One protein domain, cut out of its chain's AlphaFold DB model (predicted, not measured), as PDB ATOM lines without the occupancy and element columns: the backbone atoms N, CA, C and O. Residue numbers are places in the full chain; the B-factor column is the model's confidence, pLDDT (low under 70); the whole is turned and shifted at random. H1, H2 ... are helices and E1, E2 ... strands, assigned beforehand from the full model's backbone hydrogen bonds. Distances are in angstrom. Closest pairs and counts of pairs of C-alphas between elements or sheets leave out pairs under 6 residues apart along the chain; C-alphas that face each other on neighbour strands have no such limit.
ATOM      1  N   LEU A  27     259.655 209.954 170.893       49.03
ATOM      2  CA  LEU A  27     259.597 209.957 169.429       49.03
ATOM      3  C   LEU A  27     258.408 209.108 168.987       49.03
ATOM      4  O   LEU A  27     258.350 207.918 169.295       49.03
ATOM      5  N   ILE A  28     257.492 209.725 168.254       55.81
ATOM      6  CA  ILE A  28     256.254 209.126 167.772       55.81
ATOM      7  C   ILE A  28     256.320 209.111 166.244       55.81
ATOM      8  O   ILE A  28     256.231 210.144 165.598       55.81
ATOM      9  N   VAL A  29     256.541 207.931 165.679       52.94
ATOM     10  CA  VAL A  29     256.553 207.608 164.245       52.94
ATOM     11  C   VAL A  29     255.123 207.463 163.689       52.94
ATOM     12  O   VAL A  29     254.291 206.758 164.248       52.94
ATOM     13  N   ILE A  30     254.835 208.084 162.551       55.16
ATOM     14  CA  ILE A  30     253.651 207.810 161.721       55.16
ATOM     15  C   ILE A  30     254.152 207.215 160.406       55.16
ATOM     16  O   ILE A  30     255.094 207.751 159.834       55.16
ATOM     17  N   ALA A  31     253.564 206.116 159.931       47.84
ATOM     18  CA  ALA A  31     253.903 205.534 158.632       47.84
ATOM     19  C   ALA A  31     252.752 205.756 157.646       47.84
ATOM     20  O   ALA A  31     251.611 205.421 157.971       47.84
ATOM     21  N   ASP A  32     253.050 206.322 156.472       41.91
ATOM     22  CA  ASP A  32     252.054 206.571 155.420       41.91
ATOM     23  C   ASP A  32     252.004 205.447 154.372       41.91
ATOM     24  O   ASP A  32     252.973 204.710 154.173       41.91
ATOM     25  N   GLU A  33     250.858 205.329 153.700       40.62
ATOM     26  CA  GLU A  33     250.604 204.392 152.607       40.62
ATOM     27  C   GLU A  33     250.693 205.123 151.263       40.62
ATOM     28  O   GLU A  33     249.895 206.013 150.974       40.62
ATOM     29  N   GLU A  34     251.632 204.734 150.400       35.28
ATOM     30  CA  GLU A  34     251.635 205.188 149.009       35.28
ATOM     31  C   GLU A  34     250.681 204.285 148.201       35.28
ATOM     32  O   GLU A  34     251.083 203.288 147.602       35.28
ATOM     33  N   GLN A  35     249.378 204.578 148.238       34.03
ATOM     34  CA  GLN A  35     248.396 203.968 147.335       34.03
ATOM     35  C   GLN A  35     247.689 205.055 146.528       34.03
ATOM     36  O   GLN A  35     247.257 206.083 147.050       34.03
ATOM     37  N   GLN A  36     247.605 204.807 145.223       31.55
ATOM     38  CA  GLN A  36     246.968 205.655 144.228       31.55
ATOM     39  C   GLN A  36     245.552 206.050 144.670       31.55
ATOM     40  O   GLN A  36     244.626 205.252 144.636       31.55
ATOM     41  N   GLN A  37     245.414 207.314 145.066       34.53
ATOM     42  CA  GLN A  37     244.274 208.168 144.760       34.53
ATOM     43  C   GLN A  37     242.892 207.526 144.955       34.53
ATOM     44  O   GLN A  37     242.176 207.358 143.982       34.53
ATOM     45  N   LEU A  38     242.518 207.204 146.201       33.81
ATOM     46  CA  LEU A  38     241.148 207.284 146.749       33.81
ATOM     47  C   LEU A  38     241.158 206.805 148.220       33.81
ATOM     48  O   LEU A  38     241.255 205.618 148.502       33.81
ATOM     49  N   ILE A  39     241.002 207.760 149.148       34.03
ATOM     50  CA  ILE A  39     240.827 207.602 150.611       34.03
ATOM     51  C   ILE A  39     242.089 207.144 151.382       34.03
ATOM     52  O   ILE A  39     242.304 205.961 151.632       34.03
ATOM     53  N   LYS A  40     242.880 208.111 151.872       38.78
ATOM     54  CA  LYS A  40     243.955 207.892 152.859       38.78
ATOM     55  C   LYS A  40     243.368 207.434 154.206       38.78
ATOM     56  O   LYS A  40     243.029 208.261 155.045       38.78
ATOM     57  N   LYS A  41     243.226 206.127 154.445       40.41
ATOM     58  CA  LYS A  41     242.906 205.593 155.784       40.41
ATOM     59  C   LYS A  41     244.194 205.211 156.509       40.41
ATOM     60  O   LYS A  41     244.588 204.047 156.505       40.41
ATOM     61  N   ARG A  42     244.834 206.178 157.169       49.34
ATOM     62  CA  ARG A  42     245.968 205.915 158.069       49.34
ATOM     63  C   ARG A  42     245.472 205.089 159.261       49.34
ATOM     64  O   ARG A  42     244.678 205.559 160.068       49.34
ATOM     65  N   LYS A  43     245.890 203.823 159.354       44.69
ATOM     66  CA  LYS A  43     245.592 202.940 160.498       44.69
ATOM     67  C   LYS A  43     246.823 202.816 161.392       44.69
ATOM     68  O   LYS A  43     247.933 202.655 160.895       44.69
ATOM     69  N   LEU A  44     246.608 202.838 162.710       44.38
ATOM     70  CA  LEU A  44     247.643 202.607 163.724       44.38
ATOM     71  C   LEU A  44     248.434 201.320 163.421       44.38
ATOM     72  O   LEU A  44     247.887 200.216 163.411       44.38
ATOM     73  N   THR A  45     249.736 201.471 163.187       46.09
ATOM     74  CA  THR A  45     250.687 200.405 162.846       46.09
ATOM     75  C   THR A  45     251.167 199.669 164.089       46.09
ATOM     76  O   THR A  45     252.331 199.707 164.460       46.09
ATOM     77  N   SER A  46     250.276 198.965 164.762       40.69
ATOM     78  CA  SER A  46     250.568 198.347 166.059       40.69
ATOM     79  C   SER A  46     251.737 197.373 166.126       40.69
ATOM     80  O   SER A  46     252.323 197.217 167.189       40.69
ATOM     81  N   ARG A  47     252.116 196.751 165.007       42.78
ATOM     82  CA  ARG A  47     253.261 195.834 164.962       42.78
ATOM     83  C   ARG A  47     254.560 196.486 164.517       42.78
ATOM     84  O   ARG A  47     255.608 196.029 164.950       42.78
ATOM     85  N   ALA A  48     254.510 197.584 163.750       39.72
ATOM     86  CA  ALA A  48     255.708 198.318 163.325       39.72
ATOM     87  C   ALA A  48     256.593 198.690 164.533       39.72
ATOM     88  O   ALA A  48     257.815 198.621 164.469       39.72
ATOM     89  N   TRP A  49     255.967 198.997 165.669       46.66
ATOM     90  CA  TRP A  49     256.618 199.422 166.909       46.66
ATOM     91  C   TRP A  49     257.420 198.344 167.632       46.66
ATOM     92  O   TRP A  49     258.447 198.663 168.233       46.66
ATOM     93  N   GLU A  50     257.024 197.070 167.533       53.03
ATOM     94  CA  GLU A  50     257.809 195.953 168.080       53.03
ATOM     95  C   GLU A  50     259.178 195.840 167.391       53.03
ATOM     96  O   GLU A  50     260.131 195.297 167.955       53.03
ATOM     97  N   HIS A  51     259.315 196.423 166.198       52.47
ATOM     98  CA  HIS A  51     260.548 196.424 165.428       52.47
ATOM     99  C   HIS A  51     261.523 197.537 165.819       52.47
ATOM    100  O   HIS A  51     262.620 197.561 165.268       52.47
ATOM    101  N   PHE A  52     261.203 198.425 166.769       53.47
ATOM    102  CA  PHE A  52     262.103 199.508 167.180       53.47
ATOM    103  C   PHE A  52     262.582 199.359 168.634       53.47
ATOM    104  O   PHE A  52     261.926 198.775 169.498       53.47
ATOM    105  N   THR A  53     263.784 199.864 168.902       62.19
ATOM    106  CA  THR A  53     264.388 199.989 170.236       62.19
ATOM    107  C   THR A  53     264.940 201.389 170.416       62.19
ATOM    108  O   THR A  53     265.453 201.990 169.478       62.19
ATOM    109  N   LYS A  54     264.877 201.920 171.633       58.91
ATOM    110  CA  LYS A  54     265.465 203.219 171.957       58.91
ATOM    111  C   LYS A  54     266.988 203.114 172.038       58.91
ATOM    112  O   LYS A  54     267.505 202.233 172.722       58.91
ATOM    113  N   LYS A  55     267.706 204.050 171.413       60.66
ATOM    114  CA  LYS A  55     269.168 204.146 171.494       60.66
ATOM    115  C   LYS A  55     269.618 205.588 171.679       60.66
ATOM    116  O   LYS A  55     269.170 206.486 170.975       60.66
ATOM    117  N   THR A  56     270.525 205.813 172.621       58.78
ATOM    118  CA  THR A  56     271.116 207.136 172.855       58.78
ATOM    119  C   THR A  56     272.441 207.226 172.110       58.78
ATOM    120  O   THR A  56     273.357 206.456 172.392       58.78
ATOM    121  N   VAL A  57     272.563 208.159 171.163       60.16
ATOM    122  CA  VAL A  57     273.782 208.368 170.367       60.16
ATOM    123  C   VAL A  57     274.174 209.834 170.419       60.16
ATOM    124  O   VAL A  57     273.394 210.701 170.038       60.16
ATOM    125  N   LYS A  58     275.385 210.115 170.920       67.00
ATOM    126  CA  LYS A  58     275.896 211.483 171.133       67.00
ATOM    127  C   LYS A  58     274.921 212.374 171.929       67.00
ATOM    128  O   LYS A  58     274.732 213.540 171.610       67.00
ATOM    129  N   GLY A  59     274.254 211.803 172.936       53.75
ATOM    130  CA  GLY A  59     273.271 212.509 173.769       53.75
ATOM    131  C   GLY A  59     271.890 212.707 173.131       53.75
ATOM    132  O   GLY A  59     270.975 213.146 173.819       53.75
ATOM    133  N   GLN A  60     271.701 212.339 171.861       45.72
ATOM    134  CA  GLN A  60     270.400 212.370 171.196       45.72
ATOM    135  C   GLN A  60     269.716 211.007 171.294       45.72
ATOM    136  O   GLN A  60     270.331 209.966 171.051       45.72
ATOM    137  N   VAL A  61     268.426 211.011 171.631       53.12
ATOM    138  CA  VAL A  61     267.602 209.800 171.572       53.12
ATOM    139  C   VAL A  61     267.231 209.554 170.119       53.12
ATOM    140  O   VAL A  61     266.684 210.424 169.446       53.12
ATOM    141  N   LYS A  62     267.547 208.357 169.650       57.44
ATOM    142  CA  LYS A  62     267.242 207.859 168.319       57.44
ATOM    143  C   LYS A  62     266.429 206.575 168.477       57.44
ATOM    144  O   LYS A  62     266.670 205.799 169.406       57.44
ATOM    145  N   ALA A  63     265.476 206.331 167.589       59.16
ATOM    146  CA  ALA A  63     264.880 205.003 167.481       59.16
ATOM    147  C   ALA A  63     265.773 204.156 166.569       59.16
ATOM    148  O   ALA A  63     266.145 204.582 165.488       59.16
ATOM    149  N   GLU A  64     266.186 202.975 167.002       59.97
ATOM    150  CA  GLU A  64     266.920 202.017 166.179       59.97
ATOM    151  C   GLU A  64     265.963 200.908 165.762       59.97
ATOM    152  O   GLU A  64     265.353 200.270 166.618       59.97
ATOM    153  N   CYS A  65     265.841 200.649 164.462       57.06
ATOM    154  CA  CYS A  65     265.127 199.462 164.010       57.06
ATOM    155  C   CYS A  65     265.950 198.208 164.308       57.06
ATOM    156  O   CYS A  65     267.113 198.098 163.902       57.06
ATOM    157  N   ARG A  66     265.315 197.227 164.948       62.38
ATOM    158  CA  ARG A  66     265.873 195.918 165.301       62.38
ATOM    159  C   ARG A  66     266.370 195.143 164.080       62.38
ATOM    160  O   ARG A  66     267.303 194.358 164.211       62.38
ATOM    161  N   HIS A  67     265.788 195.376 162.902       56.00
ATOM    162  CA  HIS A  67     266.147 194.654 161.679       56.00
ATOM    163  C   HIS A  67     267.284 195.291 160.885       56.00
ATOM    164  O   HIS A  67     268.044 194.562 160.253       56.00
ATOM    165  N   TYR A  68     267.425 196.620 160.914       55.88
ATOM    166  CA  TYR A  68     268.408 197.305 160.070       55.88
ATOM    167  C   TYR A  68     269.514 198.056 160.847       55.88
ATOM    168  O   TYR A  68     270.377 198.659 160.213       55.88
ATOM    169  N   LYS A  69     269.557 197.991 162.195       56.78
ATOM    170  CA  LYS A  69     270.595 198.604 163.073       56.78
ATOM    171  C   LYS A  69     270.998 200.036 162.676       56.78
ATOM    172  O   LYS A  69     272.154 200.435 162.825       56.78
ATOM    173  N   LYS A  70     270.068 200.824 162.128       48.97
ATOM    174  CA  LYS A  70     270.308 202.241 161.831       48.97
ATOM    175  C   LYS A  70     269.337 203.118 162.596       48.97
ATOM    176  O   LYS A  70     268.203 202.752 162.905       48.97
ATOM    177  N   LEU A  71     269.889 204.257 162.971       50.31
ATOM    178  CA  LEU A  71     269.327 205.201 163.912       50.31
ATOM    179  C   LEU A  71     268.406 206.153 163.152       50.31
ATOM    180  O   LEU A  71     268.844 206.818 162.216       50.31
ATOM    181  N   LEU A  72     267.153 206.214 163.575       50.94
ATOM    182  CA  LEU A  72     266.181 207.232 163.224       50.94
ATOM    183  C   LEU A  72     266.431 208.465 164.078       50.94
ATOM    184  O   LEU A  72     266.447 208.374 165.307       50.94
ATOM    185  N   GLY A  73     266.529 209.631 163.455       43.12
ATOM    186  CA  GLY A  73     266.154 210.849 164.157       43.12
ATOM    187  C   GLY A  73     266.586 212.116 163.461       43.12
ATOM    188  O   GLY A  73     267.728 212.210 163.017       43.12
ATOM    189  N   GLY A  74     265.706 213.108 163.474       43.66
ATOM    190  CA  GLY A  74     266.059 214.476 163.132       43.66
ATOM    191  C   GLY A  74     266.731 215.229 164.280       43.66
ATOM    192  O   GLY A  74     266.994 214.693 165.363       43.66
ATOM    193  N   GLU A  75     267.063 216.480 163.989       43.66
ATOM    194  CA  GLU A  75     267.673 217.433 164.916       43.66
ATOM    195  C   GLU A  75     266.646 217.866 165.970       43.66
ATOM    196  O   GLU A  75     265.500 218.159 165.635       43.66
ATOM    197  N   THR A  76     267.019 217.864 167.250       51.72
ATOM    198  CA  THR A  76     266.111 218.193 168.361       51.72
ATOM    199  C   THR A  76     266.455 219.559 168.944       51.72
ATOM    200  O   THR A  76     267.150 219.646 169.956       51.72
ATOM    201  N   TRP A  77     265.950 220.613 168.308       56.75
ATOM    202  CA  TRP A  77     265.726 221.908 168.947       56.75
ATOM    203  C   TRP A  77     264.243 222.242 168.802       56.75
ATOM    204  O   TRP A  77     263.789 222.680 167.750       56.75
ATOM    205  N   GLY A  78     263.467 221.935 169.840       62.81
ATOM    206  CA  GLY A  78     262.069 222.336 169.945       62.81
ATOM    207  C   GLY A  78     261.920 223.634 170.721       62.81
ATOM    208  O   GLY A  78     262.711 223.916 171.622       62.81
ATOM    209  N   ARG A  79     260.859 224.395 170.440       84.38
ATOM    210  CA  ARG A  79     260.410 225.455 171.351       84.38
ATOM    211  C   ARG A  79     260.119 224.841 172.724       84.38
ATOM    212  O   ARG A  79     259.535 223.764 172.813       84.38
ATOM    213  N   CYS A  80     260.513 225.516 173.798       87.69
ATOM    214  CA  CYS A  80     260.187 225.092 175.157       87.69
ATOM    215  C   CYS A  80     258.712 225.395 175.469       87.69
ATOM    216  O   CYS A  80     258.257 226.519 175.256       87.69
ATOM    217  N   SER A  81     257.956 224.411 175.969       90.31
ATOM    218  CA  SER A  81     256.549 224.602 176.378       90.31
ATOM    219  C   SER A  81     256.390 225.456 177.629       90.31
ATOM    220  O   SER A  81     255.371 226.122 177.772       90.31
ATOM    221  N   CYS A  82     257.412 225.528 178.479       87.75
ATOM    222  CA  CYS A  82     257.514 226.571 179.490       87.75
ATOM    223  C   CYS A  82     258.090 227.840 178.854       87.75
ATOM    224  O   CYS A  82     259.263 227.889 178.494       87.75
ATOM    225  N   ASN A  83     257.255 228.854 178.656       86.56
ATOM    226  CA  ASN A  83     257.676 230.147 178.128       86.56
ATOM    227  C   ASN A  83     256.738 231.268 178.606       86.56
ATOM    228  O   ASN A  83     255.715 231.024 179.256       86.56
ATOM    229  N   SER A  84     257.074 232.509 178.255       84.94
ATOM    230  CA  SER A  84     256.325 233.705 178.650       84.94
ATOM    231  C   SER A  84     254.846 233.670 178.255       84.94
ATOM    232  O   SER A  84     254.024 234.192 179.000       84.94
ATOM    233  N   ASN A  85     254.475 233.020 177.145       85.06
ATOM    234  CA  ASN A  85     253.081 232.981 176.678       85.06
ATOM    235  C   ASN A  85     252.179 232.168 177.613       85.06
ATOM    236  O   ASN A  85     250.965 232.366 177.631       85.06
ATOM    237  N   VAL A  86     252.773 231.267 178.398       87.69
ATOM    238  CA  VAL A  86     252.078 230.444 179.393       87.69
ATOM    239  C   VAL A  86     252.433 230.849 180.826       87.69
ATOM    240  O   VAL A  86     252.182 230.082 181.752       87.69
ATOM    241  N   ASN A  87     253.009 232.043 181.020       86.81
ATOM    242  CA  ASN A  87     253.483 232.548 182.314       86.81
ATOM    243  C   ASN A  87     254.456 231.590 183.023       86.81
ATOM    244  O   ASN A  87     254.466 231.494 184.248       86.81
ATOM    245  N   CYS A  88     255.282 230.885 182.250       84.50
ATOM    246  CA  CYS A  88     256.277 229.956 182.763       84.50
ATOM    247  C   CYS A  88     257.673 230.423 182.355       84.50
ATOM    248  O   CYS A  88     257.961 230.593 181.173       84.50
ATOM    249  N   ASP A  89     258.546 230.637 183.334       84.50
ATOM    250  CA  ASP A  89     259.931 231.041 183.103       84.50
ATOM    251  C   ASP A  89     260.861 229.848 183.369       84.50
ATOM    252  O   ASP A  89     261.023 229.465 184.533       84.50
ATOM    253  N   PRO A  90     261.489 229.260 182.332       78.81
ATOM    254  CA  PRO A  90     262.411 228.141 182.494       78.81
ATOM    255  C   PRO A  90     263.561 228.430 183.457       78.81
ATOM    256  O   PRO A  90     264.034 227.515 184.113       78.81
ATOM    257  N   LEU A  91     264.006 229.683 183.586       80.19
ATOM    258  CA  LEU A  91     265.108 230.036 184.487       80.19
ATOM    259  C   LEU A  91     264.700 229.971 185.964       80.19
ATOM    260  O   LEU A  91     265.556 229.832 186.835       80.19
ATOM    261  N   LYS A  92     263.396 230.061 186.248       82.25
ATOM    262  CA  LYS A  92     262.832 229.907 187.597       82.25
ATOM    263  C   LYS A  92     262.515 228.455 187.933       82.25
ATOM    264  O   LYS A  92     262.286 228.138 189.099       82.25
ATOM    265  N   LEU A  93     262.500 227.578 186.933       75.94
ATOM    266  CA  LEU A  93     262.363 226.147 187.133       75.94
ATOM    267  C   LEU A  93     263.752 225.580 187.446       75.94
ATOM    268  O   LEU A  93     264.626 225.513 186.583       75.94
ATOM    269  N   GLY A  94     263.977 225.206 188.708       76.00
ATOM    270  CA  GLY A  94     265.189 224.489 189.102       76.00
ATOM    271  C   GLY A  94     265.375 223.186 188.302       76.00
ATOM    272  O   GLY A  94     264.451 222.733 187.622       76.00
ATOM    273  N   PRO A  95     266.562 222.563 188.365       77.25
ATOM    274  CA  PRO A  95     266.802 221.308 187.666       77.25
ATOM    275  C   PRO A  95     265.871 220.205 188.182       77.25
ATOM    276  O   PRO A  95     265.686 220.054 189.389       77.25
ATOM    277  N   ASP A  96     265.352 219.391 187.267       73.56
ATOM    278  CA  ASP A  96     264.510 218.236 187.575       73.56
ATOM    279  C   ASP A  96     265.222 216.945 187.155       73.56
ATOM    280  O   ASP A  96     265.688 216.825 186.019       73.56
ATOM    281  N   ASN A  97     265.377 215.999 188.088       73.88
ATOM    282  CA  ASN A  97     266.153 214.762 187.900       73.88
ATOM    283  C   ASN A  97     267.540 214.979 187.246       73.88
ATOM    284  O   ASN A  97     267.992 214.204 186.400       73.88
ATOM    285  N   GLY A  98     268.225 216.067 187.623       69.06
ATOM    286  CA  GLY A  98     269.547 216.428 187.093       69.06
ATOM    287  C   GLY A  98     269.539 216.970 185.653       69.06
ATOM    288  O   GLY A  98     270.596 217.087 185.031       69.06
ATOM    289  N   GLY A  99     268.366 217.278 185.093       71.00
ATOM    290  CA  GLY A  99     268.191 217.938 183.800       71.00
ATOM    291  C   GLY A  99     267.741 219.393 183.944       71.00
ATOM    292  O   GLY A  99     266.961 219.723 184.829       71.00
ATOM    293  N   GLN A 100     268.220 220.262 183.051       78.94
ATOM    294  CA  GLN A 100     267.638 221.595 182.882       78.94
ATOM    295  C   GLN A 100     266.244 221.491 182.230       78.94
ATOM    296  O   GLN A 100     265.999 220.537 181.478       78.94
ATOM    297  N   PRO A 101     265.348 222.464 182.468       79.00
ATOM    298  CA  PRO A 101     264.051 222.518 181.804       79.00
ATOM    299  C   PRO A 101     264.173 222.445 180.283       79.00
ATOM    300  O   PRO A 101     265.110 222.986 179.695       79.00
ATOM    301  N   CYS A 102     263.227 221.765 179.631       80.81
ATOM    302  CA  CYS A 102     263.192 221.602 178.173       80.81
ATOM    303  C   CYS A 102     264.382 220.844 177.570       80.81
ATOM    304  O   CYS A 102     264.590 220.853 176.359       80.81
ATOM    305  N   LYS A 103     265.105 220.083 178.400       79.81
ATOM    306  CA  LYS A 103     266.026 219.034 177.945       79.81
ATOM    307  C   LYS A 103     265.287 217.885 177.248       79.81
ATOM    308  O   LYS A 103     265.810 217.293 176.304       79.81
ATOM    309  N   TYR A 104     264.091 217.556 177.727       82.94
ATOM    310  CA  TYR A 104     263.246 216.495 177.185       82.94
ATOM    311  C   TYR A 104     262.370 217.033 176.062       82.94
ATOM    312  O   TYR A 104     261.968 218.190 176.106       82.94
ATOM    313  N   HIS A 105     262.054 216.195 175.079       84.31
ATOM    314  CA  HIS A 105     261.204 216.583 173.958       84.31
ATOM    315  C   HIS A 105     260.104 215.558 173.693       84.31
ATOM    316  O   HIS A 105     260.325 214.351 173.812       84.31
ATOM    317  N   SER A 106     258.946 216.056 173.273       87.19
ATOM    318  CA  SER A 106     257.917 215.283 172.587       87.19
ATOM    319  C   SER A 106     257.980 215.594 171.096       87.19
ATOM    320  O   SER A 106     257.965 216.765 170.709       87.19
ATOM    321  N   VAL A 107     258.115 214.561 170.269       85.50
ATOM    322  CA  VAL A 107     258.338 214.663 168.825       85.50
ATOM    323  C   VAL A 107     257.398 213.705 168.108       85.50
ATOM    324  O   VAL A 107     257.418 212.508 168.384       85.50
ATOM    325  N   ILE A 108     256.625 214.219 167.153       87.06
ATOM    326  CA  ILE A 108     255.863 213.419 166.192       87.06
ATOM    327  C   ILE A 108     256.510 213.596 164.825       87.06
ATOM    328  O   ILE A 108     256.631 214.713 164.318       87.06
ATOM    329  N   SER A 109     256.914 212.482 164.234       81.94
ATOM    330  CA  SER A 109     257.625 212.407 162.966       81.94
ATOM    331  C   SER A 109     256.973 211.359 162.072       81.94
ATOM    332  O   SER A 109     256.562 210.298 162.524       81.94
ATOM    333  N   GLU A 110     256.897 211.648 160.786       78.94
ATOM    334  CA  GLU A 110     256.399 210.765 159.740       78.94
ATOM    335  C   GLU A 110     257.573 210.089 159.022       78.94
ATOM    336  O   GLU A 110     258.612 210.708 158.775       78.94
ATOM    337  N   PHE A 111     257.397 208.814 158.694       75.19
ATOM    338  CA  PHE A 111     258.357 207.941 158.026       75.19
ATOM    339  C   PHE A 111     257.647 207.152 156.915       75.19
ATOM    340  O   PHE A 111     256.420 207.038 156.904       75.19
ATOM    341  N   THR A 112     258.410 206.600 155.970       68.56
ATOM    342  CA  THR A 112     257.855 205.816 154.853       68.56
ATOM    343  C   THR A 112     258.201 204.346 154.999       68.56
ATOM    344  O   THR A 112     259.318 203.939 154.663       68.56
ATOM    345  N   ALA A 113     257.205 203.542 155.372       66.25
ATOM    346  CA  ALA A 113     257.332 202.094 155.372       66.25
ATOM    347  C   ALA A 113     257.527 201.581 153.938       66.25
ATOM    348  O   ALA A 113     256.674 201.764 153.073       66.25
ATOM    349  N   ASN A 114     258.654 200.917 153.681       55.94
ATOM    350  CA  ASN A 114     258.966 200.363 152.369       55.94
ATOM    351  C   ASN A 114     258.620 198.869 152.360       55.94
ATOM    352  O   ASN A 114     259.411 198.025 152.789       55.94
ATOM    353  N   GLY A 115     257.415 198.542 151.897       56.25
ATOM    354  CA  GLY A 115     256.946 197.170 151.761       56.25
ATOM    355  C   GLY A 115     256.218 196.965 150.440       56.25
ATOM    356  O   GLY A 115     255.407 197.785 150.037       56.25
ATOM    357  N   THR A 116     256.444 195.825 149.788       49.41
ATOM    358  CA  THR A 116     255.667 195.369 148.617       49.41
ATOM    359  C   THR A 116     254.248 194.907 148.984       49.41
ATOM    360  O   THR A 116     253.530 194.351 148.157       49.41
ATOM    361  N   THR A 117     253.849 195.075 150.244       52.28
ATOM    362  CA  THR A 117     252.591 194.590 150.807       52.28
ATOM    363  C   THR A 117     251.537 195.687 150.767       52.28
ATOM    364  O   THR A 117     251.786 196.781 151.262       52.28
ATOM    365  N   SER A 118     250.319 195.360 150.341       57.84
ATOM    366  CA  SER A 118     249.128 196.230 150.393       57.84
ATOM    367  C   SER A 118     248.633 196.565 151.814       57.84
ATOM    368  O   SER A 118     247.504 197.004 152.000       57.84
ATOM    369  N   ARG A 119     249.432 196.273 152.850       58.56
ATOM    370  CA  ARG A 119     249.123 196.529 154.262       58.56
ATOM    371  C   ARG A 119     250.377 197.061 154.965       58.56
ATOM    372  O   ARG A 119     251.199 196.252 155.402       58.56
ATOM    373  N   PRO A 120     250.521 198.384 155.141       57.31
ATOM    374  CA  PRO A 120     251.688 198.995 155.790       57.31
ATOM    375  C   PRO A 120     251.982 198.449 157.194       57.31
ATOM    376  O   PRO A 120     253.136 198.301 157.580       57.31
ATOM    377  N   SER A 121     250.951 198.038 157.943       61.16
ATOM    378  CA  SER A 121     251.101 197.412 159.268       61.16
ATOM    379  C   SER A 121     251.838 196.065 159.255       61.16
ATOM    380  O   SER A 121     252.149 195.536 160.318       61.16
ATOM    381  N   SER A 122     252.050 195.477 158.075       60.03
ATOM    382  CA  SER A 122     252.791 194.228 157.869       60.03
ATOM    383  C   SER A 122     254.187 194.438 157.277       60.03
ATOM    384  O   SER A 122     254.907 193.466 157.047       60.03
ATOM    385  N   ALA A 123     254.583 195.694 157.040       62.62
ATOM    386  CA  ALA A 123     255.909 196.012 156.541       62.62
ATOM    387  C   ALA A 123     256.976 195.589 157.562       62.62
ATOM    388  O   ALA A 123     256.928 195.949 158.735       62.62
ATOM    389  N   THR A 124     257.957 194.818 157.098       61.34
ATOM    390  CA  THR A 124     259.111 194.373 157.902       61.34
ATOM    391  C   THR A 124     260.368 195.202 157.627       61.34
ATOM    392  O   THR A 124     261.413 194.983 158.244       61.34
ATOM    393  N   ARG A 125     260.283 196.144 156.679       57.25
ATOM    394  CA  ARG A 125     261.348 197.065 156.272       57.25
ATOM    395  C   ARG A 125     260.778 198.476 156.162       57.25
ATOM    396  O   ARG A 125     259.608 198.656 155.838       57.25
ATOM    397  N   ASP A 126     261.617 199.460 156.440       61.72
ATOM    398  CA  ASP A 126     261.231 200.867 156.524       61.72
ATOM    399  C   ASP A 126     262.380 201.752 156.024       61.72
ATOM    400  O   ASP A 126     263.543 201.325 156.026       61.72
ATOM    401  N   ASN A 127     262.066 202.967 155.579       62.66
ATOM    402  CA  ASN A 127     263.061 203.984 155.298       62.66
ATOM    403  C   ASN A 127     263.407 204.749 156.589       62.66
ATOM    404  O   ASN A 127     262.573 205.474 157.123       62.66
ATOM    405  N   PRO A 128     264.661 204.675 157.071       64.56
ATOM    406  CA  PRO A 128     265.064 205.348 158.297       64.56
ATOM    407  C   PRO A 128     265.108 206.876 158.261       64.56
ATOM    408  O   PRO A 128     265.471 207.508 159.259       64.56
ATOM    409  N   TYR A 129     264.869 207.473 157.102       67.50
ATOM    410  CA  TYR A 129     264.881 208.915 156.962       67.50
ATOM    411  C   TYR A 129     263.508 209.469 157.319       67.50
ATOM    412  O   TYR A 129     262.493 209.049 156.769       67.50
ATOM    413  N   GLU A 130     263.504 210.406 158.264       69.44
ATOM    414  CA  GLU A 130     262.319 211.185 158.601       69.44
ATOM    415  C   GLU A 130     261.833 211.903 157.343       69.44
ATOM    416  O   GLU A 130     262.576 212.676 156.737       69.44
ATOM    417  N   VAL A 131     260.596 211.611 156.955       77.25
ATOM    418  CA  VAL A 131     259.929 212.232 155.809       77.25
ATOM    419  C   VAL A 131     259.505 213.634 156.197       77.25
ATOM    420  O   VAL A 131     259.733 214.596 155.467       77.25
ATOM    421  N   ARG A 132     258.896 213.750 157.380       81.56
ATOM    422  CA  ARG A 132     258.362 215.010 157.875       81.56
ATOM    423  C   ARG A 132     258.321 215.032 159.390       81.56
ATOM    424  O   ARG A 132     257.821 214.117 160.032       81.56
ATOM    425  N   ARG A 133     258.752 216.148 159.961       84.62
ATOM    426  CA  ARG A 133     258.479 216.490 161.355       84.62
ATOM    427  C   ARG A 133     257.099 217.114 161.456       84.62
ATOM    428  O   ARG A 133     256.896 218.199 160.915       84.62
ATOM    429  N   ILE A 134     256.168 216.445 162.125       89.88
ATOM    430  CA  ILE A 134     254.800 216.939 162.315       89.88
ATOM    431  C   ILE A 134     254.743 217.858 163.528       89.88
ATOM    432  O   ILE A 134     254.162 218.928 163.444       89.88
ATOM    433  N   PHE A 135     255.363 217.483 164.642       91.56
ATOM    434  CA  PHE A 135     255.268 218.240 165.887       91.56
ATOM    435  C   PHE A 135     256.551 218.098 166.690       91.56
ATOM    436  O   PHE A 135     257.075 216.990 166.801       91.56
ATOM    437  N   THR A 136     257.007 219.187 167.310       88.81
ATOM    438  CA  THR A 136     258.090 219.130 168.295       88.81
ATOM    439  C   THR A 136     257.859 220.117 169.429       88.81
ATOM    440  O   THR A 136     257.627 221.301 169.207       88.81
ATOM    441  N   MET A 137     258.027 219.643 170.660       89.62
ATOM    442  CA  MET A 137     257.890 220.440 171.875       89.62
ATOM    443  C   MET A 137     258.941 220.047 172.907       89.62
ATOM    444  O   MET A 137     259.077 218.869 173.223       89.62
ATOM    445  N   GLY A 138     259.639 221.027 173.477       88.12
ATOM    446  CA  GLY A 138     260.466 220.842 174.668       88.12
ATOM    447  C   GLY A 138     259.611 220.794 175.938       88.12
ATOM    448  O   GLY A 138     258.680 221.589 176.084       88.12
ATOM    449  N   LEU A 139     259.921 219.883 176.858       88.00
ATOM    450  CA  LEU A 139     259.155 219.601 178.076       88.00
ATOM    451  C   LEU A 139     259.906 220.105 179.322       88.00
ATOM    452  O   LEU A 139     261.077 219.759 179.505       88.00
ATOM    453  N   PRO A 140     259.274 220.921 180.184       85.06
ATOM    454  CA  PRO A 140     259.948 221.588 181.296       85.06
ATOM    455  C   PRO A 140     260.426 220.646 182.397       85.06
ATOM    456  O   PRO A 140     261.376 220.988 183.090       85.06
ATOM    457  N   PHE A 141     259.816 219.472 182.537       85.50
ATOM    458  CA  PHE A 141     260.173 218.503 183.570       85.50
ATOM    459  C   PHE A 141     260.247 217.087 182.984       85.50
ATOM    460  O   PHE A 141     259.900 216.844 181.827       85.50
ATOM    461  N   SER A 142     260.744 216.137 183.767       84.19
ATOM    462  CA  SER A 142     261.009 214.751 183.364       84.19
ATOM    463  C   SER A 142     259.804 213.810 183.500       84.19
ATOM    464  O   SER A 142     259.834 212.711 182.942       84.19
ATOM    465  N   GLY A 143     258.759 214.225 184.224       84.31
ATOM    466  CA  GLY A 143     257.557 213.436 184.503       84.31
ATOM    467  C   GLY A 143     256.337 213.819 183.657       84.31
ATOM    468  O   GLY A 143     256.308 214.866 183.028       84.31
ATOM    469  N   HIS A 144     255.318 212.952 183.664       89.12
ATOM    470  CA  HIS A 144     253.999 213.128 183.022       89.12
ATOM    471  C   HIS A 144     254.026 213.621 181.567       89.12
ATOM    472  O   HIS A 144     253.387 214.610 181.204       89.12
ATOM    473  N   HIS A 145     254.765 212.934 180.701       87.38
ATOM    474  CA  HIS A 145     254.798 213.297 179.281       87.38
ATOM    475  C   HIS A 145     253.590 212.766 178.510       87.38
ATOM    476  O   HIS A 145     253.197 213.374 177.518       87.38
ATOM    477  N   ALA A 146     252.988 211.664 178.971       89.69
ATOM    478  CA  ALA A 146     252.091 210.837 178.168       89.69
ATOM    479  C   ALA A 146     252.706 210.569 176.777       89.69
ATOM    480  O   ALA A 146     253.873 210.176 176.690       89.69
ATOM    481  N   GLY A 147     251.950 210.796 175.705       86.56
ATOM    482  CA  GLY A 147     252.449 210.731 174.338       86.56
ATOM    483  C   GLY A 147     251.732 209.722 173.450       86.56
ATOM    484  O   GLY A 147     252.254 209.366 172.397       86.56
ATOM    485  N   GLN A 148     250.562 209.229 173.859       86.88
ATOM    486  CA  GLN A 148     249.773 208.375 172.984       86.88
ATOM    487  C   GLN A 148     249.259 209.186 171.792       86.88
ATOM    488  O   GLN A 148     248.808 210.320 171.954       86.88
ATOM    489  N   ILE A 149     249.293 208.574 170.610       87.69
ATOM    490  CA  ILE A 149     248.567 209.058 169.441       87.69
ATOM    491  C   ILE A 149     247.493 208.068 169.016       87.69
ATOM    492  O   ILE A 149     247.667 206.856 169.151       87.69
ATOM    493  N   LEU A 150     246.400 208.593 168.473       87.00
ATOM    494  CA  LEU A 150     245.323 207.831 167.856       87.00
ATOM    495  C   LEU A 150     244.877 208.544 166.580       87.00
ATOM    496  O   LEU A 150     244.974 209.762 166.493       87.00
ATOM    497  N   PHE A 151     244.358 207.800 165.611       88.06
ATOM    498  CA  PHE A 151     243.606 208.390 164.507       88.06
ATOM    499  C   PHE A 151     242.121 208.237 164.799       88.06
ATOM    500  O   PHE A 151     241.692 207.140 165.170       88.06
ATOM    501  N   GLY A 152     241.360 209.323 164.677       87.19
ATOM    502  CA  GLY A 152     239.912 209.266 164.847       87.19
ATOM    503  C   GLY A 152     239.284 208.346 163.806       87.19
ATOM    504  O   GLY A 152     239.671 208.354 162.637       87.19
ATOM    505  N   LEU A 153     238.347 207.504 164.250       84.75
ATOM    506  CA  LEU A 153     237.738 206.482 163.394       84.75
ATOM    507  C   LEU A 153     236.879 207.104 162.285       84.75
ATOM    508  O   LEU A 153     236.938 206.644 161.144       84.75
ATOM    509  N   ASP A 154     236.142 208.163 162.627       87.19
ATOM    510  CA  ASP A 154     235.210 208.837 161.720       87.19
ATOM    511  C   ASP A 154     235.848 210.018 160.983       87.19
ATOM    512  O   ASP A 154     235.590 210.220 159.797       87.19
ATOM    513  N   ASP A 155     236.686 210.797 161.675       89.44
ATOM    514  CA  ASP A 155     237.251 212.045 161.149       89.44
ATOM    515  C   ASP A 155     238.654 211.887 160.539       89.44
ATOM    516  O   ASP A 155     239.087 212.740 159.767       89.44
ATOM    517  N   GLY A 156     239.364 210.795 160.847       88.62
ATOM    518  CA  GLY A 156     240.711 210.526 160.345       88.62
ATOM    519  C   GLY A 156     241.804 211.457 160.885       88.62
ATOM    520  O   GLY A 156     242.949 211.345 160.449       88.62
ATOM    521  N   TYR A 157     241.500 212.352 161.830       93.81
ATOM    522  CA  TYR A 157     242.481 213.296 162.369       93.81
ATOM    523  C   TYR A 157     243.405 212.646 163.397       93.81
ATOM    524  O   TYR A 157     243.067 211.643 164.029       93.81
ATOM    525  N   LEU A 158     244.583 213.243 163.590       94.06
ATOM    526  CA  LEU A 158     245.540 212.804 164.598       94.06
ATOM    527  C   LEU A 158     245.146 213.365 165.966       94.06
ATOM    528  O   LEU A 158     245.227 214.570 166.201       94.06
ATOM    529  N   TYR A 159     244.796 212.480 166.890       94.38
ATOM    530  CA  TYR A 159     244.638 212.790 168.301       94.38
ATOM    531  C   TYR A 159     245.947 212.532 169.027       94.38
ATOM    532  O   TYR A 159     246.539 211.463 168.881       94.38
ATOM    533  N   PHE A 160     246.393 213.500 169.819       94.38
ATOM    534  CA  PHE A 160     247.654 213.432 170.542       94.38
ATOM    535  C   PHE A 160     247.470 213.792 172.016       94.38
ATOM    536  O   PHE A 160     247.099 214.916 172.359       94.38
ATOM    537  N   MET A 161     247.728 212.821 172.888       93.06
ATOM    538  CA  MET A 161     247.525 212.914 174.329       93.06
ATOM    539  C   MET A 161     248.819 213.354 175.010       93.06
ATOM    540  O   MET A 161     249.768 212.576 175.120       93.06
ATOM    541  N   MET A 162     248.838 214.589 175.508       92.81
ATOM    542  CA  MET A 162     249.969 215.166 176.228       92.81
ATOM    543  C   MET A 162     249.655 215.337 177.707       92.81
ATOM    544  O   MET A 162     248.621 215.887 178.087       92.81
ATOM    545  N   GLY A 163     250.583 214.895 178.553       92.38
ATOM    546  CA  GLY A 163     250.525 215.167 179.982       92.38
ATOM    547  C   GLY A 163     250.973 216.586 180.309       92.38
ATOM    548  O   GLY A 163     251.411 217.345 179.442       92.38
ATOM    549  N   ASP A 164     250.833 216.956 181.573       91.56
ATOM    550  CA  ASP A 164     251.128 218.292 182.093       91.56
ATOM    551  C   ASP A 164     252.626 218.563 182.289       91.56
ATOM    552  O   ASP A 164     253.009 219.644 182.733       91.56
ATOM    553  N   SER A 165     253.477 217.595 181.929       86.00
ATOM    554  CA  SER A 165     254.908 217.605 182.217       86.00
ATOM    555  C   SER A 165     255.177 217.813 183.714       86.00
ATOM    556  O   SER A 165     256.036 218.600 184.059       86.00
ATOM    557  N   GLY A 166     254.401 217.203 184.607       73.25
ATOM    558  CA  GLY A 166     254.255 217.619 185.998       73.25
ATOM    559  C   GLY A 166     255.510 217.835 186.851       73.25
ATOM    560  O   GLY A 166     256.538 217.171 186.728       73.25
ATOM    561  N   SER A 167     255.311 218.738 187.809       69.94
ATOM    562  CA  SER A 167     256.144 219.042 188.972       69.94
ATOM    563  C   SER A 167     255.244 219.092 190.216       69.94
ATOM    564  O   SER A 167     254.015 219.174 190.103       69.94
ATOM    565  N   GLN A 168     255.817 219.010 191.418       69.75
ATOM    566  CA  GLN A 168     255.047 219.083 192.660       69.75
ATOM    567  C   GLN A 168     254.271 220.412 192.737       69.75
ATOM    568  O   GLN A 168     254.853 221.487 192.634       69.75
ATOM    569  N   GLY A 169     252.949 220.331 192.927       68.12
ATOM    570  CA  GLY A 169     252.073 221.493 193.127       68.12
ATOM    571  C   GLY A 169     251.604 222.233 191.866       68.12
ATOM    572  O   GLY A 169     250.898 223.217 192.029       68.12
ATOM    573  N   ASP A 170     251.964 221.777 190.653       73.56
ATOM    574  CA  ASP A 170     251.649 222.440 189.364       73.56
ATOM    575  C   ASP A 170     251.840 223.975 189.424       73.56
ATOM    576  O   ASP A 170     250.880 224.740 189.302       73.56
ATOM    577  N   PRO A 171     253.082 224.453 189.643       67.88
ATOM    578  CA  PRO A 171     253.357 225.862 189.945       67.88
ATOM    579  C   PRO A 171     252.925 226.833 188.837       67.88
ATOM    580  O   PRO A 171     252.786 228.028 189.091       67.88
ATOM    581  N   CYS A 172     252.701 226.331 187.622       72.75
ATOM    582  CA  CYS A 172     252.289 227.121 186.464       72.75
ATOM    583  C   CYS A 172     250.839 226.832 186.027       72.75
ATOM    584  O   CYS A 172     250.418 227.335 184.983       72.75
ATOM    585  N   ASN A 173     250.085 226.035 186.799       84.06
ATOM    586  CA  ASN A 173     248.713 225.606 186.504       84.06
ATOM    587  C   ASN A 173     248.538 225.162 185.036       84.06
ATOM    588  O   ASN A 173     247.631 225.601 184.317       84.06
ATOM    589  N   ILE A 174     249.487 224.360 184.548       88.44
ATOM    590  CA  ILE A 174     249.713 224.140 183.116       88.44
ATOM    591  C   ILE A 174     248.522 223.423 182.473       88.44
ATOM    592  O   ILE A 174     248.116 223.755 181.352       88.44
ATOM    593  N   SER A 175     247.927 222.472 183.193       91.19
ATOM    594  CA  SER A 175     246.809 221.659 182.700       91.19
ATOM    595  C   SER A 175     245.583 222.500 182.345       91.19
ATOM    596  O   SER A 175     244.919 222.221 181.344       91.19
ATOM    597  N   GLN A 176     245.313 223.552 183.124       92.06
ATOM    598  CA  GLN A 176     244.186 224.470 182.921       92.06
ATOM    599  C   GLN A 176     244.553 225.687 182.066       92.06
ATOM    600  O   GLN A 176     243.673 226.367 181.540       92.06
ATOM    601  N   ASN A 177     245.846 225.961 181.884       93.06
ATOM    602  CA  ASN A 177     246.294 227.049 181.032       93.06
ATOM    603  C   ASN A 177     245.959 226.752 179.559       93.06
ATOM    604  O   ASN A 177     246.534 225.850 178.942       93.06
ATOM    605  N   LYS A 178     245.034 227.536 178.995       94.94
ATOM    606  CA  LYS A 178     244.555 227.421 177.610       94.94
ATOM    607  C   LYS A 178     245.615 227.778 176.563       94.94
ATOM    608  O   LYS A 178     245.532 227.310 175.433       94.94
ATOM    609  N   LYS A 179     246.644 228.541 176.951       93.44
ATOM    610  CA  LYS A 179     247.774 228.915 176.086       93.44
ATOM    611  C   LYS A 179     248.848 227.824 176.004       93.44
ATOM    612  O   LYS A 179     249.750 227.915 175.173       93.44
ATOM    613  N   SER A 180     248.758 226.798 176.858       93.75
ATOM    614  CA  SER A 180     249.665 225.649 176.890       93.75
ATOM    615  C   SER A 180     249.066 224.438 176.179       93.75
ATOM    616  O   SER A 180     247.887 224.135 176.338       93.75
ATOM    617  N   LEU A 181     249.907 223.690 175.464       95.25
ATOM    618  CA  LEU A 181     249.561 222.392 174.871       95.25
ATOM    619  C   LEU A 181     249.877 221.193 175.788       95.25
ATOM    620  O   LEU A 181     249.615 220.049 175.426       95.25
ATOM    621  N   LEU A 182     250.424 221.438 176.981       94.62
ATOM    622  CA  LEU A 182     250.615 220.418 178.013       94.62
ATOM    623  C   LEU A 182     249.318 220.184 178.801       94.62
ATOM    624  O   LEU A 182     248.556 221.119 179.066       94.62
ATOM    625  N   GLY A 183     249.077 218.935 179.190       94.12
ATOM    626  CA  GLY A 183     247.872 218.499 179.896       94.12
ATOM    627  C   GLY A 183     246.616 218.552 179.025       94.12
ATOM    628  O   GLY A 183     245.535 218.918 179.502       94.12
ATOM    629  N   LYS A 184     246.777 218.255 177.731       96.19
ATOM    630  CA  LYS A 184     245.765 218.401 176.678       96.19
ATOM    631  C   LYS A 184     245.637 217.123 175.854       96.19
ATOM    632  O   LYS A 184     246.603 216.385 175.668       96.19
ATOM    633  N   ILE A 185     244.456 216.928 175.283       96.88
ATOM    634  CA  ILE A 185     244.296 216.135 174.065       96.88
ATOM    635  C   ILE A 185     244.257 217.136 172.915       96.88
ATOM    636  O   ILE A 185     243.439 218.056 172.924       96.88
ATOM    637  N   MET A 186     245.155 216.977 171.951       97.62
ATOM    638  CA  MET A 186     245.168 217.756 170.717       97.62
ATOM    639  C   MET A 186     244.509 216.970 169.591       97.62
ATOM    640  O   MET A 186     244.642 215.751 169.566       97.62
ATOM    641  N   ARG A 187     243.855 217.663 168.659       97.44
ATOM    642  CA  ARG A 187     243.298 217.097 167.422       97.44
ATOM    643  C   ARG A 187     243.854 217.889 166.244       97.44
ATOM    644  O   ARG A 187     243.635 219.095 166.157       97.44
ATOM    645  N   LEU A 188     244.636 217.223 165.400       96.75
ATOM    646  CA  LEU A 188     245.491 217.841 164.387       96.75
ATOM    647  C   LEU A 188     245.187 217.256 163.007       96.75
ATOM    648  O   LEU A 188     245.062 216.039 162.852       96.75
ATOM    649  N   ASP A 189     245.139 218.119 161.997       95.62
ATOM    650  CA  ASP A 189     245.096 217.707 160.600       95.62
ATOM    651  C   ASP A 189     246.527 217.626 160.064       95.62
ATOM    652  O   ASP A 189     247.225 218.626 159.896       95.62
ATOM    653  N   ILE A 190     246.982 216.399 159.831       92.44
ATOM    654  CA  ILE A 190     248.335 216.117 159.348       92.44
ATOM    655  C   ILE A 190     248.368 215.791 157.853       92.44
ATOM    656  O   ILE A 190     249.440 215.503 157.313       92.44
ATOM    657  N   ASP A 191     247.220 215.806 157.182       88.00
ATOM    658  CA  ASP A 191     247.105 215.592 155.741       88.00
ATOM    659  C   ASP A 191     247.112 216.911 154.974       88.00
ATOM    660  O   ASP A 191     247.645 216.968 153.866       88.00
ATOM    661  N   ASN A 192     246.620 217.980 155.600       89.56
ATOM    662  CA  ASN A 192     246.705 219.339 155.087       89.56
ATOM    663  C   ASN A 192     247.756 220.119 155.882       89.56
ATOM    664  O   ASN A 192     247.577 220.410 157.064       89.56
ATOM    665  N   ILE A 193     248.882 220.446 155.249       87.56
ATOM    666  CA  ILE A 193     249.956 221.207 155.895       87.56
ATOM    667  C   ILE A 193     249.615 222.692 155.814       87.56
ATOM    668  O   ILE A 193     249.401 223.214 154.722       87.56
ATOM    669  N   ALA A 194     249.594 223.358 156.967       91.12
ATOM    670  CA  ALA A 194     249.431 224.801 157.039       91.12
ATOM    671  C   ALA A 194     250.574 225.517 156.300       91.12
ATOM    672  O   ALA A 194     251.736 225.106 156.351       91.12
ATOM    673  N   SER A 195     250.251 226.614 155.621       92.69
ATOM    674  CA  SER A 195     251.255 227.506 155.044       92.69
ATOM    675  C   SER A 195     252.150 228.109 156.136       92.69
ATOM    676  O   SER A 195     251.775 228.193 157.305       92.69
ATOM    677  N   ALA A 196     253.338 228.593 155.764       89.44
ATOM    678  CA  ALA A 196     254.236 229.253 156.718       89.44
ATOM    679  C   ALA A 196     253.586 230.474 157.405       89.44
ATOM    680  O   ALA A 196     253.875 230.756 158.570       89.44
ATOM    681  N   GLY A 197     252.692 231.171 156.690       90.94
ATOM    682  CA  GLY A 197     251.877 232.253 157.243       90.94
ATOM    683  C   GLY A 197     250.935 231.744 158.330       90.94
ATOM    684  O   GLY A 197     251.012 232.217 159.457       90.94
ATOM    685  N   GLU A 198     250.143 230.710 158.039       92.12
ATOM    686  CA  GLU A 198     249.214 230.108 159.008       92.12
ATOM    687  C   GLU A 198     249.932 229.525 160.234       92.12
ATOM    688  O   GLU A 198     249.466 229.710 161.354       92.12
ATOM    689  N   ILE A 199     251.087 228.871 160.051       89.69
ATOM    690  CA  ILE A 199     251.914 228.368 161.162       89.69
ATOM    691  C   ILE A 199     252.311 229.512 162.101       89.69
ATOM    692  O   ILE A 199     252.275 229.349 163.321       89.69
ATOM    693  N   THR A 200     252.675 230.666 161.537       88.31
ATOM    694  CA  THR A 200     253.093 231.845 162.306       88.31
ATOM    695  C   THR A 200     251.901 232.531 162.973       88.31
ATOM    696  O   THR A 200     251.973 232.870 164.150       88.31
ATOM    697  N   GLU A 201     250.798 232.718 162.247       90.50
ATOM    698  CA  GLU A 201     249.590 233.390 162.744       90.50
ATOM    699  C   GLU A 201     248.905 232.610 163.870       90.50
ATOM    700  O   GLU A 201     248.433 233.207 164.837       90.50
ATOM    701  N   LEU A 202     248.876 231.280 163.764       91.12
ATOM    702  CA  LEU A 202     248.249 230.392 164.743       91.12
ATOM    703  C   LEU A 202     249.223 229.882 165.820       91.12
ATOM    704  O   LEU A 202     248.822 229.071 166.652       91.12
ATOM    705  N   ASP A 203     250.481 230.339 165.811       90.12
ATOM    706  CA  ASP A 203     251.539 229.928 166.749       90.12
ATOM    707  C   ASP A 203     251.702 228.392 166.849       90.12
ATOM    708  O   ASP A 203     251.829 227.818 167.938       90.12
ATOM    709  N   LEU A 204     251.661 227.700 165.700       93.38
ATOM    710  CA  LEU A 204     251.671 226.234 165.642       93.38
ATOM    711  C   LEU A 204     253.038 225.639 166.013       93.38
ATOM    712  O   LEU A 204     254.100 226.228 165.828       93.38
ATOM    713  N   TRP A 205     253.006 224.398 166.502       92.56
ATOM    714  CA  TRP A 205     254.178 223.679 167.030       92.56
ATOM    715  C   TRP A 205     254.822 222.711 166.021       92.56
ATOM    716  O   TRP A 205     255.633 221.856 166.393       92.56
ATOM    717  N   GLY A 206     254.447 222.813 164.745       91.44
ATOM    718  CA  GLY A 206     255.008 222.013 163.662       91.44
ATOM    719  C   GLY A 206     254.163 222.028 162.386       91.44
ATOM    720  O   GLY A 206     253.337 222.914 162.187       91.44
ATOM    721  N   ASN A 207     254.398 221.048 161.512       91.38
ATOM    722  CA  ASN A 207     253.848 220.985 160.157       91.38
ATOM    723  C   ASN A 207     252.511 220.229 160.113       91.38
ATOM    724  O   ASN A 207     252.421 219.123 159.571       91.38
ATOM    725  N   TYR A 208     251.484 220.842 160.685       93.94
ATOM    726  CA  TYR A 208     250.094 220.388 160.664       93.94
ATOM    727  C   TYR A 208     249.166 221.594 160.490       93.94
ATOM    728  O   TYR A 208     249.603 222.737 160.606       93.94
ATOM    729  N   SER A 209     247.891 221.345 160.228       96.25
ATOM    730  CA  SER A 209     246.829 222.344 160.305       96.25
ATOM    731  C   SER A 209     245.792 221.964 161.363       96.25
ATOM    732  O   SER A 209     245.882 220.927 162.031       96.25
ATOM    733  N   ILE A 210     244.831 222.858 161.578       96.81
ATOM    734  CA  ILE A 210     243.800 222.719 162.600       96.81
ATOM    735  C   ILE A 210     242.475 222.360 161.920       96.81
ATOM    736  O   ILE A 210     242.038 223.111 161.042       96.81
ATOM    737  N   PRO A 211     241.806 221.264 162.325       96.19
ATOM    738  CA  PRO A 211     240.450 220.974 161.871       96.19
ATOM    739  C   PRO A 211     239.517 222.166 162.106       96.19
ATOM    740  O   PRO A 211     239.526 222.772 163.174       96.19
ATOM    741  N   ARG A 212     238.692 222.522 161.119       94.62
ATOM    742  CA  ARG A 212     237.851 223.738 161.187       94.62
ATOM    743  C   ARG A 212     236.767 223.688 162.264       94.62
ATOM    744  O   ARG A 212     236.231 224.720 162.643       94.62
ATOM    745  N   ASP A 213     236.435 222.491 162.718       95.31
ATOM    746  CA  ASP A 213     235.464 222.179 163.761       95.31
ATOM    747  C   ASP A 213     236.126 221.964 165.136       95.31
ATOM    748  O   ASP A 213     235.467 221.502 166.066       95.31
ATOM    749  N   ASN A 214     237.419 222.283 165.298       96.62
ATOM    750  CA  ASN A 214     238.070 222.185 166.604       96.62
ATOM    751  C   ASN A 214     237.428 223.187 167.592       96.62
ATOM    752  O   ASN A 214     237.329 224.375 167.270       96.62
ATOM    753  N   PRO A 215     237.022 222.765 168.805       95.19
ATOM    754  CA  PRO A 215     236.274 223.609 169.741       95.19
ATOM    755  C   PRO A 215     237.084 224.814 170.240       95.19
ATOM    756  O   PRO A 215     236.513 225.848 170.585       95.19
ATOM    757  N   SER A 216     238.411 224.704 170.236       94.75
ATOM    758  CA  SER A 216     239.360 225.778 170.545       94.75
ATOM    759  C   SER A 216     239.239 226.993 169.626       94.75
ATOM    760  O   SER A 216     239.532 228.099 170.063       94.75
ATOM    761  N   LEU A 217     238.786 226.834 168.376       93.44
ATOM    762  CA  LEU A 217     238.704 227.944 167.417       93.44
ATOM    763  C   LEU A 217     237.682 229.018 167.826       93.44
ATOM    764  O   LEU A 217     237.765 230.154 167.360       93.44
ATOM    765  N   GLY A 218     236.740 228.684 168.715       90.75
ATOM    766  CA  GLY A 218     235.806 229.646 169.303       90.75
ATOM    767  C   GLY A 218     236.411 230.517 170.413       90.75
ATOM    768  O   GLY A 218     235.801 231.515 170.796       90.75
ATOM    769  N   ASP A 219     237.595 230.170 170.926       93.81
ATOM    770  CA  ASP A 219     238.250 230.836 172.051       93.81
ATOM    771  C   ASP A 219     239.636 231.354 171.641       93.81
ATOM    772  O   ASP A 219     240.603 230.605 171.528       93.81
ATOM    773  N   LYS A 220     239.748 232.674 171.452       90.12
ATOM    774  CA  LYS A 220     240.994 233.331 171.016       90.12
ATOM    775  C   LYS A 220     242.137 233.224 172.030       90.12
ATOM    776  O   LYS A 220     243.285 233.454 171.662       90.12
ATOM    777  N   ASP A 221     241.838 232.903 173.288       90.38
ATOM    778  CA  ASP A 221     242.843 232.702 174.332       90.38
ATOM    779  C   ASP A 221     243.289 231.234 174.448       90.38
ATOM    780  O   ASP A 221     244.130 230.901 175.293       90.38
ATOM    781  N   MET A 222     242.746 230.350 173.605       94.38
ATOM    782  CA  MET A 222     243.022 228.921 173.589       94.38
ATOM    783  C   MET A 222     243.880 228.531 172.392       94.38
ATOM    784  O   MET A 222     243.629 228.939 171.263       94.38
ATOM    785  N   GLN A 223     244.898 227.699 172.633       96.38
ATOM    786  CA  GLN A 223     245.702 227.152 171.544       96.38
ATOM    787  C   GLN A 223     244.801 226.370 170.577       96.38
ATOM    788  O   GLN A 223     244.053 225.484 171.015       96.38
ATOM    789  N   PRO A 224     244.894 226.630 169.263       96.44
ATOM    790  CA  PRO A 224     243.905 226.152 168.308       96.44
ATOM    791  C   PRO A 224     243.978 224.636 168.104       96.44
ATOM    792  O   PRO A 224     243.003 224.041 167.668       96.44
ATOM    793  N   GLY A 225     245.068 223.966 168.486       96.38
ATOM    794  CA  GLY A 225     245.171 222.501 168.461       96.38
ATOM    795  C   GLY A 225     244.418 221.765 169.571       96.38
ATOM    796  O   GLY A 225     244.285 220.544 169.484       96.38
ATOM    797  N   ILE A 226     243.940 222.450 170.617       98.00
ATOM    798  CA  ILE A 226     243.352 221.783 171.785       98.00
ATOM    799  C   ILE A 226     241.943 221.259 171.476       98.00
ATOM    800  O   ILE A 226     241.034 222.027 171.182       98.00
ATOM    801  N   TRP A 227     241.755 219.952 171.658       97.19
ATOM    802  CA  TRP A 227     240.447 219.293 171.655       97.19
ATOM    803  C   TRP A 227     239.839 219.230 173.060       97.19
ATOM    804  O   TRP A 227     238.670 219.543 173.260       97.19
ATOM    805  N   ALA A 228     240.651 218.865 174.056       96.19
ATOM    806  CA  ALA A 228     240.247 218.804 175.458       96.19
ATOM    807  C   ALA A 228     241.413 219.188 176.385       96.19
ATOM    808  O   ALA A 228     242.581 219.001 176.038       96.19
ATOM    809  N   LEU A 229     241.107 219.705 177.580       95.31
ATOM    810  CA  LEU A 229     242.098 220.163 178.561       95.31
ATOM    811  C   LEU A 229     241.834 219.639 179.977       95.31
ATOM    812  O   LEU A 229     240.743 219.159 180.268       95.31
ATOM    813  N   GLY A 230     242.830 219.774 180.856       93.44
ATOM    814  CA  GLY A 230     242.726 219.394 182.269       93.44
ATOM    815  C   GLY A 230     243.285 218.009 182.597       93.44
ATOM    816  O   GLY A 230     242.930 217.434 183.623       93.44
TER     817      GLY A 230
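AT A GLANCE: This is residues 27 to 230 of the 241 residues of the protein "GSDH domain-containing protein" of Kingdonia uniflora (UniProt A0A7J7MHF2). With little regular structure, two twisted sheets, E6 to E9 and E1, E4, E5, make an open V, closest near E6; the hairpin E2 and E3 lies beyond the three-stranded sheet. The 204 printed residues, mostly strand in the named elements, run E1 H1 E2 E3 E4 E5 E6 E7 E8 H2 H3 E9; order E6 - E7 - E8 - E9 is antiparallel, E1 - E4 - E5 mixed. It is compact: radius of gyration 17.5 A, spans 52 by 41 by 27 A.

HOW THE PARTS SIT: E6, residues 146 to 151, E7, 158 to 162, and E8, 184 to 188, form a meander, each strand antiparallel to the one before; N 150 and O 159 are 2.9 A apart, as are N 160 and O 186. E9, 226 to 229, is antiparallel to E8. H3, 215 to 218, only grazes this sheet. E4, 104 to 113, is parallel to E1, 27 to 31, and forms a hairpin with E5, 126 to 139; N 108 and O 135 are 2.8 A apart. The closest C-alphas of E4 and E6, Ser 106 and Gly 147, are 7.3 A apart. E2, 52 to 57, and E3, 60 to 65, form a hairpin. H1, 48 to 51, only grazes the sheet E1 E4 E5; H2, 196 to 201, is on neither of these two sheets. In H2 every O i to N i+4 pair is within hydrogen-bond range; H1 and H3 are too short for one.

IN THESE COORDINATES: E5 measures 28.6 A and bends by 73 degrees at residue 132; E4 measures 26.8 A. C-alpha 27 is at (259.597, 209.957, 169.429), C-alpha 229 at (242.098, 220.163, 178.561).

THE WHOLE: The C-alphas farthest apart, of Lys 92 and Thr 116, are 52.6 A apart. The printed part has no cut. The link E3 to E4, 38 residues, is long. Residues under pLDDT 70 include 27 to 78 and 112 to 130.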